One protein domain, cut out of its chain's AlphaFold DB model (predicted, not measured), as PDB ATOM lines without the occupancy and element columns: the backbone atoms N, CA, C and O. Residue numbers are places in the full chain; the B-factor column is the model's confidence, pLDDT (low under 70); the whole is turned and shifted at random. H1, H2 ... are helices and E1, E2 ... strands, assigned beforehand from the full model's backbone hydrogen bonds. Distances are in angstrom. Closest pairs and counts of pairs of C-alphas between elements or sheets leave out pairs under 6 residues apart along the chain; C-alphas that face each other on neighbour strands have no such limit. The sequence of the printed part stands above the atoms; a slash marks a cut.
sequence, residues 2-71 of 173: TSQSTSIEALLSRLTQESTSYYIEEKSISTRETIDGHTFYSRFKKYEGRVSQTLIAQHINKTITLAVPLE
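AT A GLANCE: This is residues 2 to 71 of the 173 residues of the protein "DUF1882 domain-containing protein" of Nitratifractor sp (UniProt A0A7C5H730). A small sheet of three strands, E4, E1 and E5, stands between two helices, H1 and H2, which meet at a steep angle at one end, and a hairpin arm, E2 with E3, which reaches away at the other. The tip of that arm, residues 34 to 39, sticks out, and so does the tail of residues 2 to 7 beyond the helices. The printed part has 70 residues, with two named helices and five named strands in the order H1, E1, E2, E3, E4, H2, E5; the class is mixed, helices and strands. The larger sheet runs E4, E1, E5 and the smaller E2, E3, both antiparallel. The whole is loose, with a radius of gyration of the C-alphas of 14.5 A, and is a rod spanning 53 by 24 by 22 A.

IN THESE COORDINATES: H1, residues 8 to 16, begins at C-alpha 8 (2.297, -19.356, -1.897) and is 12.2 A long from first to last C-alpha. E1, residues 21 to 25, measures 13.7 A. E2, residues 31 to 35, and E3, residues 38 to 42, measure 13.2 A each; C-alpha 35 is at (31.786, -7.340, 13.005). E4, residues 44 to 48, measures 13.1 A. H2, residues 53 to 60, measures 10.5 A. E5, residues 66 to 69, measures 10.6 A and ends at C-alpha 69 (19.262, -17.636, 5.978).

HOW THE PARTS SIT: E1 is the inner strand of its sheet. E4 and E1 are antiparallel at 151 degrees, with N 47 and O 22 2.8 A apart, within hydrogen-bond range. E1 and E5 are antiparallel at 139 degrees, with N 23 and O 67 at 2.8 A. E4, H2 and E5 form a split strand-helix-strand unit, two strands running the same way with E1 between them; its crossover is right-handed. H2 only grazes the sheet with residues 55 to 60; the closest C-alphas of H2 and E5, those of His 59 and Leu 66, are 6.0 A apart. H1 only grazes it with residues 15 to 16. H1 and H2 touch, the closest C-alphas being those of Leu 12 and Ile 56 at 6.9 A, at a steep tilt of 62 degrees, opposite ways. In both helices every O i to N i+4 pair is within hydrogen-bond range. E2 and E3 are an antiparallel hairpin at 158 degrees, with N 40 and O 33 at 2.8 A. E3 runs on into E4 across one residue, at 80 degrees. H2 is apart from both E2 and E3.

THE WHOLE: The two C-alphas farthest apart, those of Thr 2 and Gly 37, are 52.9 A apart. Without the stretches that stand free, 58 residues span 32 by 23 by 15 A. The printed part has no cut, and each link between named elements is tight. Mean pLDDT of the printed part is 88.4; residues 2 to 6 are under 70.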
ATOM      1  N   THR A   2      -0.978 -24.144 -19.753       30.36
ATOM      2  CA  THR A   2      -1.455 -23.716 -18.433       30.36
ATOM      3  C   THR A   2      -0.262 -23.415 -17.536       30.36
ATOM      4  O   THR A   2       0.411 -24.349 -17.103       30.36
ATOM      5  N   SER A   3      -0.011 -22.128 -17.289       35.91
ATOM      6  CA  SER A   3       0.830 -21.653 -16.189       35.91
ATOM      7  C   SER A   3       0.224 -22.211 -14.897       35.91
ATOM      8  O   SER A   3      -0.936 -21.926 -14.580       35.91
ATOM      9  N   GLN A   4       0.913 -23.144 -14.236       36.69
ATOM     10  CA  GLN A   4       0.482 -23.609 -12.923       36.69
ATOM     11  C   GLN A   4       0.806 -22.488 -11.948       36.69
ATOM     12  O   GLN A   4       1.972 -22.287 -11.636       36.69
ATOM     13  N   SER A   5      -0.223 -21.781 -11.484       46.97
ATOM     14  CA  SER A   5      -0.068 -20.862 -10.362       46.97
ATOM     15  C   SER A   5       0.482 -21.652  -9.176       46.97
ATOM     16  O   SER A   5      -0.200 -22.542  -8.652       46.97
ATOM     17  N   THR A   6       1.728 -21.385  -8.787       60.44
ATOM     18  CA  THR A   6       2.314 -22.034  -7.616       60.44
ATOM     19  C   THR A   6       1.643 -21.431  -6.392       60.44
ATOM     20  O   THR A   6       1.672 -20.216  -6.190       60.44
ATOM     21  N   SER A   7       1.009 -22.253  -5.551       81.94
ATOM     22  CA  SER A   7       0.451 -21.729  -4.303       81.94
ATOM     23  C   SER A   7       1.580 -21.124  -3.461       81.94
ATOM     24  O   SER A   7       2.674 -21.686  -3.378       81.94
ATOM     25  N   ILE A   8       1.323 -19.985  -2.807       82.69
ATOM     26  CA  ILE A   8       2.297 -19.356  -1.897       82.69
ATOM     27  C   ILE A   8       2.835 -20.372  -0.876       82.69
ATOM     28  O   ILE A   8       4.024 -20.390  -0.593       82.69
ATOM     29  N   GLU A   9       1.997 -21.291  -0.395       88.06
ATOM     30  CA  GLU A   9       2.402 -22.378   0.503       88.06
ATOM     31  C   GLU A   9       3.449 -23.317  -0.115       88.06
ATOM     32  O   GLU A   9       4.411 -23.684   0.564       88.06
ATOM     33  N   ALA A  10       3.296 -23.692  -1.389       86.69
ATOM     34  CA  ALA A  10       4.262 -24.537  -2.088       86.69
ATOM     35  C   ALA A  10       5.598 -23.808  -2.283       86.69
ATOM     36  O   ALA A  10       6.654 -24.383  -2.011       86.69
ATOM     37  N   LEU A  11       5.557 -22.526  -2.663       84.94
ATOM     38  CA  LEU A  11       6.756 -21.693  -2.767       84.94
ATOM     39  C   LEU A  11       7.472 -21.576  -1.416       84.94
ATOM     40  O   LEU A  11       8.675 -21.806  -1.341       84.94
ATOM     41  N   LEU A  12       6.744 -21.249  -0.347       89.25
ATOM     42  CA  LEU A  12       7.323 -21.114   0.990       89.25
ATOM     43  C   LEU A  12       7.875 -22.437   1.514       89.25
ATOM     44  O   LEU A  12       8.930 -22.451   2.142       89.25
ATOM     45  N   SER A  13       7.209 -23.553   1.221       90.75
ATOM     46  CA  SER A  13       7.724 -24.880   1.562       90.75
ATOM     47  C   SER A  13       9.048 -25.158   0.848       90.75
ATOM     48  O   SER A  13       9.981 -25.628   1.490       90.75
ATOM     49  N   ARG A  14       9.168 -24.800  -0.440       87.56
ATOM     50  CA  ARG A  14      10.418 -24.929  -1.207       87.56
ATOM     51  C   ARG A  14      11.539 -24.067  -0.623       87.56
ATOM     52  O   ARG A  14      12.592 -24.600  -0.311       87.56
ATOM     53  N   LEU A  15      11.284 -22.772  -0.407       87.19
ATOM     54  CA  LEU A  15      12.272 -21.799   0.097       87.19
ATOM     55  C   LEU A  15      12.776 -22.086   1.520       87.19
ATOM     56  O   LEU A  15      13.727 -21.465   1.979       87.19
ATOM     57  N   THR A  16      12.097 -22.960   2.263       91.44
ATOM     58  CA  THR A  16      12.425 -23.252   3.665       91.44
ATOM     59  C   THR A  16      12.874 -24.689   3.893       91.44
ATOM     60  O   THR A  16      13.293 -25.020   5.002       91.44
ATOM     61  N   GLN A  17      12.807 -25.543   2.867       89.44
ATOM     62  CA  GLN A  17      12.998 -26.986   2.990       89.44
ATOM     63  C   GLN A  17      14.376 -27.353   3.561       89.44
ATOM     64  O   GLN A  17      14.473 -28.214   4.440       89.44
ATOM     65  N   GLU A  18      15.423 -26.680   3.083       87.62
ATOM     66  CA  GLU A  18      16.815 -26.972   3.442       87.62
ATOM     67  C   GLU A  18      17.327 -26.114   4.613       87.62
ATOM     68  O   GLU A  18      18.426 -26.332   5.129       87.62
ATOM     69  N   SER A  19      16.521 -25.163   5.095       91.62
ATOM     70  CA  SER A  19      16.900 -24.291   6.208       91.62
ATOM     71  C   SER A  19      16.898 -25.039   7.545       91.62
ATOM     72  O   SER A  19      15.887 -25.590   7.990       91.62
ATOM     73  N   THR A  20      18.044 -25.023   8.229       94.50
ATOM     74  CA  THR A  20      18.233 -25.620   9.566       94.50
ATOM     75  C   THR A  20      18.009 -24.641  10.714       94.50
ATOM     76  O   THR A  20      17.999 -25.046  11.876       94.50
ATOM     77  N   SER A  21      17.825 -23.365  10.390       95.75
ATOM     78  CA  SER A  21      17.438 -22.311  11.318       95.75
ATOM     79  C   SER A  21      16.500 -21.340  10.614       95.75
ATOM     80  O   SER A  21      16.464 -21.263   9.385       95.75
ATOM     81  N   TYR A  22      15.726 -20.603  11.397       97.06
ATOM     82  CA  TYR A  22      14.824 -19.574  10.896       97.06
ATOM     83  C   TYR A  22      14.807 -18.382  11.840       97.06
ATOM     84  O   TYR A  22      15.312 -18.430  12.964       97.06
ATOM     85  N   TYR A  23      14.210 -17.298  11.371       97.12
ATOM     86  CA  TYR A  23      14.131 -16.049  12.093       97.12
ATOM     87  C   TYR A  23      12.693 -15.566  12.144       97.12
ATOM     88  O   TYR A  23      11.964 -15.630  11.154       97.12
ATOM     89  N   ILE A  24      12.302 -15.052  13.306       96.50
ATOM     90  CA  ILE A  24      11.021 -14.370  13.496       96.50
ATOM     91  C   ILE A  24      11.311 -12.910  13.829       96.50
ATOM     92  O   ILE A  24      12.179 -12.621  14.653       96.50
ATOM     93  N   GLU A  25      10.610 -11.995  13.162       95.12
ATOM     94  CA  GLU A  25      10.659 -10.571  13.496       95.12
ATOM     95  C   GLU A  25       9.963 -10.304  14.840       95.12
ATOM     96  O   GLU A  25       8.798 -10.646  15.049       95.12
ATOM     97  N   GLU A  26      10.680  -9.646  15.738       95.44
ATOM     98  CA  GLU A  26      10.241  -9.196  17.049       95.44
ATOM     99  C   GLU A  26       9.806  -7.724  17.008       95.44
ATOM    100  O   GLU A  26      10.224  -6.924  16.167       95.44
ATOM    101  N   LYS A  27       8.988  -7.319  17.983       92.31
ATOM    102  CA  LYS A  27       8.507  -5.928  18.089       92.31
ATOM    103  C   LYS A  27       9.613  -4.922  18.420       92.31
ATOM    104  O   LYS A  27       9.455  -3.729  18.174       92.31
ATOM    105  N   SER A  28      10.710  -5.388  19.003       92.94
ATOM    106  CA  SER A  28      11.870  -4.586  19.389       92.94
ATOM    107  C   SER A  28      13.148  -5.237  18.885       92.94
ATOM    108  O   SER A  28      13.144  -6.400  18.490       92.94
ATOM    109  N   ILE A  29      14.256  -4.497  18.928       90.81
ATOM    110  CA  ILE A  29      15.580  -5.048  18.625       90.81
ATOM    111  C   ILE A  29      15.811  -6.280  19.506       90.81
ATOM    112  O   ILE A  29      15.748  -6.193  20.733       90.81
ATOM    113  N   SER A  30      16.059  -7.414  18.865       90.12
ATOM    114  CA  SER A  30      16.240  -8.717  19.505       90.12
ATOM    115  C   SER A  30      17.673  -9.217  19.393       90.12
ATOM    116  O   SER A  30      18.113  -9.996  20.236       90.12
ATOM    117  N   THR A  31      18.398  -8.748  18.376       88.19
ATOM    118  CA  THR A  31      19.748  -9.206  18.064       88.19
ATOM    119  C   THR A  31      20.678  -8.019  17.865       88.19
ATOM    120  O   THR A  31      20.323  -7.020  17.230       88.19
ATOM    121  N   ARG A  32      21.882  -8.146  18.425       91.75
ATOM    122  CA  ARG A  32      22.985  -7.202  18.285       91.75
ATOM    123  C   ARG A  32      24.256  -7.992  18.005       91.75
ATOM    124  O   ARG A  32      24.667  -8.787  18.846       91.75
ATOM    125  N   GLU A  33      24.886  -7.723  16.874       88.62
ATOM    126  CA  GLU A  33      26.131  -8.375  16.461       88.62
ATOM    127  C   GLU A  33      27.169  -7.327  16.071       88.62
ATOM    128  O   GLU A  33      26.822  -6.296  15.498       88.62
ATOM    129  N   THR A  34      28.440  -7.574  16.389       88.00
ATOM    130  CA  THR A  34      29.540  -6.664  16.050       88.00
ATOM    131  C   THR A  34      30.546  -7.382  15.163       88.00
ATOM    132  O   THR A  34      31.119  -8.382  15.588       88.00
ATOM    133  N   ILE A  35      30.785  -6.850  13.964       87.31
ATOM    134  CA  ILE A  35      31.786  -7.340  13.005       87.31
ATOM    135  C   ILE A  35      32.622  -6.146  12.551       87.31
ATOM    136  O   ILE A  35      32.069  -5.094  12.243       87.31
ATOM    137  N   ASP A  36      33.948  -6.288  12.572       86.69
ATOM    138  CA  ASP A  36      34.906  -5.262  12.130       86.69
ATOM    139  C   ASP A  36      34.665  -3.866  12.735       86.69
ATOM    140  O   ASP A  36      34.816  -2.835  12.087       86.69
ATOM    141  N   GLY A  37      34.254  -3.821  14.007       87.75
ATOM    142  CA  GLY A  37      33.959  -2.573  14.722       87.75
ATOM    143  C   GLY A  37      32.594  -1.949  14.400       87.75
ATOM    144  O   GLY A  37      32.193  -0.997  15.070       87.75
ATOM    145  N   HIS A  38      31.836  -2.509  13.457       87.75
ATOM    146  CA  HIS A  38      30.470  -2.104  13.143       87.75
ATOM    147  C   HIS A  38      29.464  -2.924  13.949       87.75
ATOM    148  O   HIS A  38      29.543  -4.149  13.995       87.75
ATOM    149  N   THR A  39      28.510  -2.250  14.599       90.00
ATOM    150  CA  THR A  39      27.408  -2.914  15.311       90.00
ATOM    151  C   THR A  39      26.165  -2.948  14.431       90.00
ATOM    152  O   THR A  39      25.661  -1.903  14.021       90.00
ATOM    153  N   PHE A  40      25.643  -4.146  14.208       89.69
ATOM    154  CA  PHE A  40      24.414  -4.410  13.484       89.69
ATOM    155  C   PHE A  40      23.298  -4.718  14.475       89.69
ATOM    156  O   PHE A  40      23.476  -5.484  15.425       89.69
ATOM    157  N   TYR A  41      22.139  -4.116  14.238       91.06
ATOM    158  CA  TYR A  41      20.940  -4.321  15.033       91.06
ATOM    159  C   TYR A  41      19.869  -4.940  14.155       91.06
ATOM    160  O   TYR A  41      19.640  -4.483  13.036       91.06
ATOM    161  N   SER A  42      19.184  -5.946  14.682       92.00
ATOM    162  CA  SER A  42      18.071  -6.571  13.984       92.00
ATOM    163  C   SER A  42      16.905  -6.821  14.924       92.00
ATOM    164  O   SER A  42      17.075  -7.098  16.115       92.00
ATOM    165  N   ARG A  43      15.704  -6.712  14.358       94.44
ATOM    166  CA  ARG A  43      14.462  -7.184  14.970       94.44
ATOM    167  C   ARG A  43      14.253  -8.678  14.751       94.44
ATOM    168  O   ARG A  43      13.346  -9.243  15.332       94.44
ATOM    169  N   PHE A  44      15.066  -9.331  13.927       95.25
ATOM    170  CA  PHE A  44      14.969 -10.768  13.738       95.25
ATOM    171  C   PHE A  44      15.657 -11.513  14.879       95.25
ATOM    172  O   PHE A  44      16.795 -11.219  15.250       95.25
ATOM    173  N   LYS A  45      14.970 -12.501  15.442       95.75
ATOM    174  CA  LYS A  45      15.520 -13.428  16.429       95.75
ATOM    175  C   LYS A  45      15.688 -14.802  15.796       95.75
ATOM    176  O   LYS A  45      14.744 -15.299  15.189       95.75
ATOM    177  N   LYS A  46      16.874 -15.396  15.948       95.81
ATOM    178  CA  LYS A  46      17.197 -16.732  15.430       95.81
ATOM    179  C   LYS A  46      16.558 -17.826  16.285       95.81
ATOM    180  O   LYS A  46      16.571 -17.750  17.515       95.81
ATOM    181  N   TYR A  47      16.065 -18.859  15.618       96.62
ATOM    182  CA  TYR A  47      15.568 -20.097  16.198       96.62
ATOM    183  C   TYR A  47      16.204 -21.274  15.462       96.62
ATOM    184  O   TYR A  47      16.226 -21.316  14.232       96.62
ATOM    185  N   GLU A  48      16.710 -22.238  16.225       96.81
ATOM    186  CA  GLU A  48      17.267 -23.471  15.673       96.81
ATOM    187  C   GLU A  48      16.146 -24.454  15.313       96.81
ATOM    188  O   GLU A  48      15.157 -24.589  16.041       96.81
ATOM    189  N   GLY A  49      16.317 -25.168  14.202       95.12
ATOM    190  CA  GLY A  49      15.364 -26.148  13.694       95.12
ATOM    191  C   GLY A  49      14.716 -25.743  12.372       95.12
ATOM    192  O   GLY A  49      14.967 -24.681  11.810       95.12
ATOM    193  N   ARG A  50      13.866 -26.635  11.859       95.31
ATOM    194  CA  ARG A  50      13.183 -26.450  10.575       95.31
ATOM    195  C   ARG A  50      11.961 -25.550  10.707       95.31
ATOM    196  O   ARG A  50      11.274 -25.562  11.731       95.31
ATOM    197  N   VAL A  51      11.636 -24.853   9.621       96.56
ATOM    198  CA  VAL A  51      10.357 -24.154   9.486       96.56
ATOM    199  C   VAL A  51       9.225 -25.183   9.416       96.56
ATOM    200  O   VAL A  51       9.233 -26.088   8.586       96.56
ATOM    201  N   SER A  52       8.242 -25.060  10.307       95.56
ATOM    202  CA  SER A  52       7.053 -25.918  10.304       95.56
ATOM    203  C   SER A  52       5.939 -25.330   9.437       95.56
ATOM    204  O   SER A  52       5.851 -24.115   9.264       95.56
ATOM    205  N   GLN A  53       5.017 -26.178   8.974       94.19
ATOM    206  CA  GLN A  53       3.823 -25.721   8.249       94.19
ATOM    207  C   GLN A  53       2.962 -24.756   9.082       94.19
ATOM    208  O   GLN A  53       2.387 -23.814   8.547       94.19
ATOM    209  N   THR A  54       2.939 -24.917  10.410       96.12
ATOM    210  CA  THR A  54       2.277 -23.965  11.311       96.12
ATOM    211  C   THR A  54       2.909 -22.573  11.237       96.12
ATOM    212  O   THR A  54       2.184 -21.583  11.204       96.12
ATOM    213  N   LEU A  55       4.244 -22.480  11.177       96.50
ATOM    214  CA  LEU A  55       4.949 -21.200  11.033       96.50
ATOM    215  C   LEU A  55       4.680 -20.565   9.662       96.50
ATOM    216  O   LEU A  55       4.428 -19.365   9.588       96.50
ATOM    217  N   ILE A  56       4.665 -21.368   8.592       94.44
ATOM    218  CA  ILE A  56       4.299 -20.908   7.242       94.44
ATOM    219  C   ILE A  56       2.882 -20.325   7.249       94.44
ATOM    220  O   ILE A  56       2.680 -19.186   6.827       94.44
ATOM    221  N   ALA A  57       1.911 -21.049   7.812       93.44
ATOM    222  CA  ALA A  57       0.533 -20.581   7.922       93.44
ATOM    223  C   ALA A  57       0.422 -19.289   8.751       93.44
ATOM    224  O   ALA A  57      -0.309 -18.370   8.380       93.44
ATOM    225  N   GLN A  58       1.159 -19.171   9.860       94.88
ATOM    226  CA  GLN A  58       1.197 -17.944  10.665       94.88
ATOM    227  C   GLN A  58       1.797 -16.756   9.897       94.88
ATOM    228  O   GLN A  58       1.319 -15.629  10.051       94.88
ATOM    229  N   HIS A  59       2.817 -16.989   9.067       93.06
ATOM    230  CA  HIS A  59       3.429 -15.958   8.224       93.06
ATOM    231  C   HIS A  59       2.481 -15.476   7.122       93.06
ATOM    232  O   HIS A  59       2.293 -14.268   6.965       93.06
ATOM    233  N   ILE A  60       1.825 -16.407   6.419       90.44
ATOM    234  CA  ILE A  60       0.808 -16.107   5.396       90.44
ATOM    235  C   ILE A  60      -0.340 -15.298   6.013       90.44
ATOM    236  O   ILE A  60      -0.739 -14.265   5.478       90.44
ATOM    237  N   ASN A  61      -0.805 -15.699   7.200       92.00
ATOM    238  CA  ASN A  61      -1.849 -14.997   7.953       92.00
ATOM    239  C   ASN A  61      -1.368 -13.700   8.628       92.00
ATOM    240  O   ASN A  61      -2.077 -13.148   9.470       92.00
ATOM    241  N   LYS A  62      -0.161 -13.210   8.304       90.75
ATOM    242  CA  LYS A  62       0.415 -11.951   8.811       90.75
ATOM    243  C   LYS A  62       0.503 -11.895  10.346       90.75
ATOM    244  O   LYS A  62       0.571 -10.817  10.927       90.75
ATOM    245  N   THR A  63       0.511 -13.057  11.007       94.56
ATOM    246  CA  THR A  63       0.645 -13.184  12.468       94.56
ATOM    247  C   THR A  63       2.107 -13.076  12.896       94.56
ATOM    248  O   THR A  63       2.403 -12.514  13.947       94.56
ATOM    249  N   ILE A  64       3.019 -13.582  12.062       94.81
ATOM    250  CA  ILE A  64       4.470 -13.437  12.217       94.81
ATOM    251  C   ILE A  64       5.095 -12.944  10.904       94.81
ATOM    252  O   ILE A  64       4.483 -13.032   9.834       94.81
ATOM    253  N   THR A  65       6.320 -12.429  10.974       93.06
ATOM    254  CA  THR A  65       7.189 -12.245   9.803       93.06
ATOM    255  C   THR A  65       8.307 -13.274   9.900       93.06
ATOM    256  O   THR A  65       9.096 -13.230  10.846       93.06
ATOM    257  N   LEU A  66       8.355 -14.202   8.945       94.69
ATOM    258  CA  LEU A  66       9.375 -15.240   8.882       94.69
ATOM    259  C   LEU A  66      10.488 -14.848   7.908       94.69
ATOM    260  O   LEU A  66      10.231 -14.319   6.823       94.69
ATOM    261  N   ALA A  67      11.719 -15.154   8.286       94.00
ATOM    262  CA  ALA A  67      12.871 -15.114   7.406       94.00
ATOM    263  C   ALA A  67      13.725 -16.369   7.604       94.00
ATOM    264  O   ALA A  67      13.672 -17.019   8.649       94.00
ATOM    265  N   VAL A  68      14.515 -16.705   6.596       94.62
ATOM    266  CA  VAL A  68      15.493 -17.794   6.633       94.62
ATOM    267  C   VAL A  68      16.857 -17.269   6.190       94.62
ATOM    268  O   VAL A  68      16.909 -16.254   5.488       94.62
ATOM    269  N   PRO A  69      17.970 -17.903   6.599       93.69
ATOM    270  CA  PRO A  69      19.262 -17.636   5.978       93.69
ATOM    271  C   PRO A  69      19.151 -17.746   4.457       93.69
ATOM    272  O   PRO A  69      18.474 -18.642   3.952       93.69
ATOM    273  N   LEU A  70      19.802 -16.842   3.729       91.56
ATOM    274  CA  LEU A  70      19.876 -16.967   2.280       91.56
ATOM    275  C   LEU A  70      20.594 -18.275   1.914       91.56
ATOM    276  O   LEU A  70      21.675 -18.564   2.432       91.56
ATOM    277  N   GLU A  71      19.981 -19.068   1.036       87.56
ATOM    278  CA  GLU A  71      20.576 -20.314   0.559       87.56
ATOM    279  C   GLU A  71      21.912 -20.055  -0.144       87.56
ATOM    280  O   GLU A  71      22.148 -18.995  -0.735       87.56
TER     281      GLU A  71